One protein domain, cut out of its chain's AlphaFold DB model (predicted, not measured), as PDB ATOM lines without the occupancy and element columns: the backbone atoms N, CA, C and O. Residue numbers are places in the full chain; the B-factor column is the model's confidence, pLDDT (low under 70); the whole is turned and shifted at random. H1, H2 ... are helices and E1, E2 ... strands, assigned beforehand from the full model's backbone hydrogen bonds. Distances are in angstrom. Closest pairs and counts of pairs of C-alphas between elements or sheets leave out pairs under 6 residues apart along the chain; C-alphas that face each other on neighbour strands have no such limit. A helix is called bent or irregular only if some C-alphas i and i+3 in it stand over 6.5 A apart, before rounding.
ATOM      1  N   THR A   2      86.081  87.466 157.908       60.50
ATOM      2  CA  THR A   2      85.051  86.839 157.040       60.50
ATOM      3  C   THR A   2      84.368  87.769 156.021       60.50
ATOM      4  O   THR A   2      83.940  87.321 154.957       60.50
ATOM      5  N   LYS A   3      84.271  89.074 156.315       62.34
ATOM      6  CA  LYS A   3      83.578  90.058 155.457       62.34
ATOM      7  C   LYS A   3      84.325  90.365 154.149       62.34
ATOM      8  O   LYS A   3      83.699  90.561 153.116       62.34
ATOM      9  N   LEU A   4      85.660  90.348 154.169       62.25
ATOM     10  CA  LEU A   4      86.471  90.612 152.976       62.25
ATOM     11  C   LEU A   4      86.415  89.437 151.988       62.25
ATOM     12  O   LEU A   4      86.193  89.634 150.798       62.25
ATOM     13  N   PHE A   5      86.540  88.206 152.492       62.94
ATOM     14  CA  PHE A   5      86.443  87.002 151.662       62.94
ATOM     15  C   PHE A   5      85.060  86.836 151.026       62.94
ATOM     16  O   PHE A   5      84.959  86.417 149.874       62.94
ATOM     17  N   SER A   6      83.994  87.197 151.745       66.31
ATOM     18  CA  SER A   6      82.636  87.188 151.187       66.31
ATOM     19  C   SER A   6      82.450  88.259 150.107       66.31
ATOM     20  O   SER A   6      81.921  87.937 149.047       66.31
ATOM     21  N   ALA A   7      82.951  89.484 150.305       71.81
ATOM     22  CA  ALA A   7      82.890  90.540 149.290       71.81
ATOM     23  C   ALA A   7      83.667  90.185 148.006       71.81
ATOM     24  O   ALA A   7      83.117  90.275 146.909       71.81
ATOM     25  N   LEU A   8      84.909  89.694 148.130       79.19
ATOM     26  CA  LEU A   8      85.719  89.264 146.982       79.19
ATOM     27  C   LEU A   8      85.055  88.120 146.207       79.19
ATOM     28  O   LEU A   8      85.084  88.103 144.975       79.19
ATOM     29  N   ARG A   9      84.421  87.182 146.924       79.56
ATOM     30  CA  ARG A   9      83.658  86.094 146.309       79.56
ATOM     31  C   ARG A   9      82.467  86.623 145.515       79.56
ATOM     32  O   ARG A   9      82.260  86.181 144.389       79.56
ATOM     33  N   LEU A  10      81.703  87.566 146.067       85.88
ATOM     34  CA  LEU A  10      80.557  88.160 145.373       85.88
ATOM     35  C   LEU A  10      80.991  88.902 144.105       85.88
ATOM     36  O   LEU A  10      80.436  88.656 143.035       85.88
ATOM     37  N   TRP A  11      82.025  89.735 144.184       86.75
ATOM     38  CA  TRP A  11      82.539  90.460 143.020       86.75
ATOM     39  C   TRP A  11      83.062  89.536 141.918       86.75
ATOM     40  O   TRP A  11      82.750  89.760 140.749       86.75
ATOM     41  N   GLY A  12      83.754  88.446 142.271       90.69
ATOM     42  CA  GLY A  12      84.154  87.430 141.293       90.69
ATOM     43  C   GLY A  12      82.954  86.863 140.525       90.69
ATOM     44  O   GLY A  12      82.988  86.776 139.300       90.69
ATOM     45  N   THR A  13      81.846  86.559 141.215       92.50
ATOM     46  CA  THR A  13      80.629  86.065 140.543       92.50
ATOM     47  C   THR A  13      79.979  87.105 139.630       92.50
ATOM     48  O   THR A  13      79.436  86.741 138.591       92.50
ATOM     49  N   MET A  14      80.054  88.397 139.975       94.19
ATOM     50  CA  MET A  14      79.529  89.475 139.130       94.19
ATOM     51  C   MET A  14      80.321  89.603 137.828       94.19
ATOM     52  O   MET A  14      79.721  89.740 136.766       94.19
ATOM     53  N   ILE A  15      81.652  89.500 137.898       95.06
ATOM     54  CA  ILE A  15      82.522  89.541 136.715       95.06
ATOM     55  C   ILE A  15      82.230  88.355 135.789       95.06
ATOM     56  O   ILE A  15      82.104  88.544 134.579       95.06
ATOM     57  N   VAL A  16      82.078  87.146 136.344       96.38
ATOM     58  CA  VAL A  16      81.754  85.942 135.558       96.38
ATOM     59  C   VAL A  16      80.404  86.094 134.854       96.38
ATOM     60  O   VAL A  16      80.344  85.947 133.637       96.38
ATOM     61  N   LYS A  17      79.349  86.488 135.580       96.62
ATOM     62  CA  LYS A  17      78.015  86.718 134.997       96.62
ATOM     63  C   LYS A  17      78.027  87.786 133.904       96.62
ATOM     64  O   LYS A  17      77.354  87.644 132.886       96.62
ATOM     65  N   HIS A  18      78.801  88.856 134.102       96.44
ATOM     66  CA  HIS A  18      78.978  89.894 133.088       96.44
ATOM     67  C   HIS A  18      79.606  89.323 131.812       96.44
ATOM     68  O   HIS A  18      79.069  89.533 130.726       96.44
ATOM     69  N   CYS A  19      80.683  88.543 131.932       96.62
ATOM     70  CA  CYS A  19      81.321  87.884 130.788       96.62
ATOM     71  C   CYS A  19      80.345  86.953 130.052       96.62
ATOM     72  O   CYS A  19      80.218  87.031 128.829       96.62
ATOM     73  N   GLU A  20      79.597  86.131 130.788       96.06
ATOM     74  CA  GLU A  20      78.596  85.221 130.219       96.06
ATOM     75  C   GLU A  20      77.508  85.981 129.446       96.06
ATOM     76  O   GLU A  20      77.169  85.593 128.329       96.06
ATOM     77  N   SER A  21      77.037  87.122 129.968       96.88
ATOM     78  CA  SER A  21      76.061  87.984 129.278       96.88
ATOM     79  C   SER A  21      76.575  88.566 127.953       96.88
ATOM     80  O   SER A  21      75.787  88.957 127.093       96.88
ATOM     81  N   LYS A  22      77.901  88.615 127.772       96.00
ATOM     82  CA  LYS A  22      78.580  89.047 126.543       96.00
ATOM     83  C   LYS A  22      78.992  87.875 125.647       96.00
ATOM     84  O   LYS A  22      79.675  88.085 124.647       96.00
ATOM     85  N   GLY A  23      78.605  86.646 125.994       96.31
ATOM     86  CA  GLY A  23      79.007  85.443 125.266       96.31
ATOM     87  C   GLY A  23      80.508  85.156 125.369       96.31
ATOM     88  O   GLY A  23      81.096  84.650 124.412       96.31
ATOM     89  N   ILE A  24      81.130  85.522 126.495       97.50
ATOM     90  CA  ILE A  24      82.537  85.258 126.812       97.50
ATOM     91  C   ILE A  24      82.596  84.085 127.788       97.50
ATOM     92  O   ILE A  24      82.113  84.171 128.918       97.50
ATOM     93  N   LYS A  25      83.235  82.989 127.372       97.12
ATOM     94  CA  LYS A  25      83.464  81.832 128.242       97.12
ATOM     95  C   LYS A  25      84.605  82.109 129.223       97.12
ATOM     96  O   LYS A  25      85.716  82.438 128.813       97.12
ATOM     97  N   VAL A  26      84.356  81.895 130.513       97.06
ATOM     98  CA  VAL A  26      85.353  82.057 131.582       97.06
ATOM     99  C   VAL A  26      85.819  80.691 132.090       97.06
ATOM    100  O   VAL A  26      85.011  79.793 132.296       97.06
ATOM    101  N   ILE A  27      87.130  80.532 132.291       97.06
ATOM    102  CA  ILE A  27      87.743  79.355 132.925       97.06
ATOM    103  C   ILE A  27      87.847  79.591 134.435       97.06
ATOM    104  O   ILE A  27      87.364  78.786 135.225       97.06
ATOM    105  N   THR A  28      88.465  80.705 134.844       95.81
ATOM    106  CA  THR A  28      88.545  81.119 136.256       95.81
ATOM    107  C   THR A  28      88.513  82.641 136.399       95.81
ATOM    108  O   THR A  28      88.927  83.373 135.501       95.81
ATOM    109  N   CYS A  29      88.037  83.118 137.550       95.25
ATOM    110  CA  CYS A  29      88.112  84.515 137.970       95.25
ATOM    111  C   CYS A  29      88.581  84.546 139.428       95.25
ATOM    112  O   CYS A  29      87.881  84.053 140.313       95.25
ATOM    113  N   LEU A  30      89.784  85.065 139.672       91.88
ATOM    114  CA  LEU A  30      90.417  85.035 140.991       91.88
ATOM    115  C   LEU A  30      90.773  86.451 141.444       91.88
ATOM    116  O   LEU A  30      91.340  87.201 140.649       91.88
ATOM    117  N   PRO A  31      90.476  86.839 142.696       90.38
ATOM    118  CA  PRO A  31      90.893  88.136 143.209       90.38
ATOM    119  C   PRO A  31      92.422  88.225 143.254       90.38
ATOM    120  O   PRO A  31      93.107  87.255 143.582       90.38
ATOM    121  N   VAL A  32      92.952  89.402 142.932       86.88
ATOM    122  CA  VAL A  32      94.378  89.718 143.019       86.88
ATOM    123  C   VAL A  32      94.566  90.739 144.127       86.88
ATOM    124  O   VAL A  32      94.133  91.886 144.007       86.88
ATOM    125  N   SER A  33      95.238  90.323 145.194       76.06
ATOM    126  CA  SER A  33      95.668  91.227 146.254       76.06
ATOM    127  C   SER A  33      97.029  91.806 145.894       76.06
ATOM    128  O   SER A  33      97.983  91.060 145.670       76.06
ATOM    129  N   LYS A  34      97.138  93.133 145.876       69.50
ATOM    130  CA  LYS A  34      98.436  93.795 145.991       69.50
ATOM    131  C   LYS A  34      98.701  94.025 147.473       69.50
ATOM    132  O   LYS A  34      97.793  94.424 148.198       69.50
ATOM    133  N   LYS A  35      99.920  93.730 147.927       63.94
ATOM    134  CA  LYS A  35     100.381  94.269 149.206       63.94
ATOM    135  C   LYS A  35     100.549  95.767 148.983       63.94
ATOM    136  O   LYS A  35     101.314  96.155 148.105       63.94
ATOM    137  N   ASN A  36      99.771  96.570 149.693       62.25
ATOM    138  CA  ASN A  36     100.079  97.982 149.825       62.25
ATOM    139  C   ASN A  36     101.148  98.072 150.916       62.25
ATOM    140  O   ASN A  36     100.981  97.463 151.973       62.25
ATOM    141  N   SER A  43      92.789 101.264 146.649       67.81
ATOM    142  CA  SER A  43      91.958 102.161 145.837       67.81
ATOM    143  C   SER A  43      91.162 101.434 144.751       67.81
ATOM    144  O   SER A  43      90.134 101.930 144.298       67.81
ATOM    145  N   PHE A  44      91.600 100.235 144.356       70.38
ATOM    146  CA  PHE A  44      90.933  99.406 143.358       70.38
ATOM    147  C   PHE A  44      91.001  97.933 143.736       70.38
ATOM    148  O   PHE A  44      92.015  97.446 144.237       70.38
ATOM    149  N   THR A  45      89.945  97.193 143.400       84.81
ATOM    150  CA  THR A  45      89.977  95.729 143.460       84.81
ATOM    151  C   THR A  45      90.325  95.169 142.091       84.81
ATOM    152  O   THR A  45      89.727  95.552 141.089       84.81
ATOM    153  N   SER A  46      91.304  94.269 142.041       89.44
ATOM    154  CA  SER A  46      91.757  93.626 140.807       89.44
ATOM    155  C   SER A  46      91.391  92.146 140.795       89.44
ATOM    156  O   SER A  46      91.393  91.490 141.836       89.44
ATOM    157  N   PHE A  47      91.120  91.609 139.608       93.62
ATOM    158  CA  PHE A  47      90.846  90.189 139.394       93.62
ATOM    159  C   PHE A  47      91.660  89.675 138.209       93.62
ATOM    160  O   PHE A  47      91.816  90.367 137.205       93.62
ATOM    161  N   ARG A  48      92.154  88.440 138.313       94.19
ATOM    162  CA  ARG A  48      92.724  87.693 137.197       94.19
ATOM    163  C   ARG A  48      91.614  86.880 136.554       94.19
ATOM    164  O   ARG A  48      91.057  85.984 137.190       94.19
ATOM    165  N   LEU A  49      91.317  87.198 135.302       96.00
ATOM    166  CA  LEU A  49      90.356  86.478 134.480       96.00
ATOM    167  C   LEU A  49      91.112  85.551 133.524       96.00
ATOM    168  O   LEU A  49      91.941  86.011 132.742       96.00
ATOM    169  N   CYS A  50      90.837  84.253 133.581       96.12
ATOM    170  CA  CYS A  50      91.353  83.280 132.624       96.12
ATOM    171  C   CYS A  50      90.225  82.878 131.674       96.12
ATOM    172  O   CYS A  50      89.167  82.438 132.126       96.12
ATOM    173  N   VAL A  51      90.463  82.998 130.371       96.88
ATOM    174  CA  VAL A  51      89.507  82.670 129.303       96.88
ATOM    175  C   VAL A  51      90.181  81.800 128.237       96.88
ATOM    176  O   VAL A  51      91.413  81.788 128.162       96.88
ATOM    177  N   PRO A  52      89.423  81.068 127.402       97.56
ATOM    178  CA  PRO A  52      89.978  80.442 126.206       97.56
ATOM    179  C   PRO A  52      90.593  81.491 125.271       97.56
ATOM    180  O   PRO A  52      90.070  82.599 125.160       97.56
ATOM    181  N   ALA A  53      91.650  81.131 124.538       95.88
ATOM    182  CA  ALA A  53      92.342  82.057 123.631       95.88
ATOM    183  C   ALA A  53      91.405  82.708 122.593       95.88
ATOM    184  O   ALA A  53      91.557  83.885 122.278       95.88
ATOM    185  N   ALA A  54      90.388  81.976 122.125       97.50
ATOM    186  CA  ALA A  54      89.384  82.483 121.186       97.50
ATOM    187  C   ALA A  54      88.566  83.673 121.732       97.50
ATOM    188  O   ALA A  54      88.039  84.469 120.960       97.50
ATOM    189  N   GLU A  55      88.472  83.816 123.056       97.06
ATOM    190  CA  GLU A  55      87.720  84.888 123.713       97.06
ATOM    191  C   GLU A  55      88.572  86.132 124.005       97.06
ATOM    192  O   GLU A  55      88.033  87.164 124.406       97.06
ATOM    193  N   PHE A  56      89.892  86.069 123.786       95.06
ATOM    194  CA  PHE A  56      90.830  87.139 124.137       95.06
ATOM    195  C   PHE A  56      90.429  88.493 123.539       95.06
ATOM    196  O   PHE A  56      90.299  89.476 124.265       95.06
ATOM    197  N   ASN A  57      90.147  88.533 122.234       96.25
ATOM    198  CA  ASN A  57      89.774  89.771 121.544       96.25
ATOM    199  C   ASN A  57      88.470  90.370 122.090       96.25
ATOM    200  O   ASN A  57      88.341  91.589 122.186       96.25
ATOM    201  N   LYS A  58      87.509  89.530 122.500       96.50
ATOM    202  CA  LYS A  58      86.269  90.014 123.121       96.50
ATOM    203  C   LYS A  58      86.538  90.584 124.508       96.50
ATOM    204  O   LYS A  58      86.001  91.639 124.833       96.50
ATOM    205  N   VAL A  59      87.370  89.921 125.311       96.50
ATOM    206  CA  VAL A  59      87.755  90.415 126.642       96.50
ATOM    207  C   VAL A  59      88.498  91.743 126.538       96.50
ATOM    208  O   VAL A  59      88.203  92.645 127.313       96.50
ATOM    209  N   MET A  60      89.405  91.887 125.572       96.00
ATOM    210  CA  MET A  60      90.185  93.113 125.375       96.00
ATOM    211  C   MET A  60      89.392  94.258 124.739       96.00
ATOM    212  O   MET A  60      89.844  95.399 124.802       96.00
ATOM    213  N   SER A  61      88.219  93.994 124.153       95.62
ATOM    214  CA  SER A  61      87.377  95.044 123.578       95.62
ATOM    215  C   SER A  61      86.756  95.914 124.680       95.62
ATOM    216  O   SER A  61      85.907  95.418 125.430       95.62
ATOM    217  N   PRO A  62      87.084  97.220 124.769       93.81
ATOM    218  CA  PRO A  62      86.572  98.091 125.831       93.81
ATOM    219  C   PRO A  62      85.043  98.201 125.844       93.81
ATOM    220  O   PRO A  62      84.443  98.354 126.902       93.81
ATOM    221  N   SER A  63      84.392  98.054 124.685       94.69
ATOM    222  CA  SER A  63      82.930  98.124 124.550       94.69
ATOM    223  C   SER A  63      82.184  97.006 125.287       94.69
ATOM    224  O   SER A  63      80.982  97.113 125.529       94.69
ATOM    225  N   ASN A  64      82.873  95.914 125.629       95.50
ATOM    226  CA  ASN A  64      82.283  94.814 126.380       95.50
ATOM    227  C   ASN A  64      82.235  95.087 127.882       95.50
ATOM    228  O   ASN A  64      81.658  94.276 128.604       95.50
ATOM    229  N   TRP A  65      82.768  96.216 128.353       95.12
ATOM    230  CA  TRP A  65      82.935  96.510 129.771       95.12
ATOM    231  C   TRP A  65      82.357  97.870 130.166       95.12
ATOM    232  O   TRP A  65      82.278  98.779 129.340       95.12
TER     233      TRP A  65
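What this domain is: This is residues 2 to 36 and 43 to 65 of the 117 residues of an uncharacterized protein of Helobdella robusta (UniProt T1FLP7). A small two-stranded antiparallel sheet, E1 next to E2, packs with one face on a long helix, H1, which runs along most of the length of the domain. A short helix, H2, sits beyond the end of E2, crosswise to H1. The printed part has 58 residues with two named helices and two named strands, in the order H1, E1, E2, H2; the class is mixed, helices and strands. It is only just compact, close to loose, with a radius of gyration of the C-alphas of 12.3 A, and elongated, spanning 35 by 21 by 19 A.

Where its parts are: Start with the sheet: E1 is residues 28 to 32, 12.4 A long, from C-alpha 28 at (88.545, 81.119, 136.256), and E2 is residues 46 to 50, 13.2 A long. Then find C-alpha 2 at (85.051, 86.839, 157.040); from there H1, residues 2 to 21, runs 29.2 A. H2, residues 53 to 60, ends at C-alpha 60, (90.185, 93.113, 125.375). H2 is irregular: C-alphas 54 and 57 are 7.3 A apart.

How they stand to each other: Look first across E1 and E2, antiparallel at 155 degrees: N 30 and O 48 are 2.9 A apart, N 50 and O 28 2.8 A, both within hydrogen-bond range. The closest C-alphas of H1 and E1 are those of Gly 12 and Cys 29, 5.9 A; those of H1 and E2 are Gly 12 and Phe 47, 7.5 A. H2 is apart from E1, and only just apart from H1, at 8.1 A. In H1 every O i to N i+4 pair is within hydrogen-bond range; in H2 2 of 4 are.

The domain as a whole: The farthest C-alphas, of Thr 2 and Ala 54, are 36.4 A apart. Residues 37 to 42 are not printed, and C-alphas 36 and 43 are 10.0 A apart across the cut. The link from E2 to H2 is tight, that from H1 to E1 short. Confidence is under 70 at residues 2 to 6, 34 to 36 and 43.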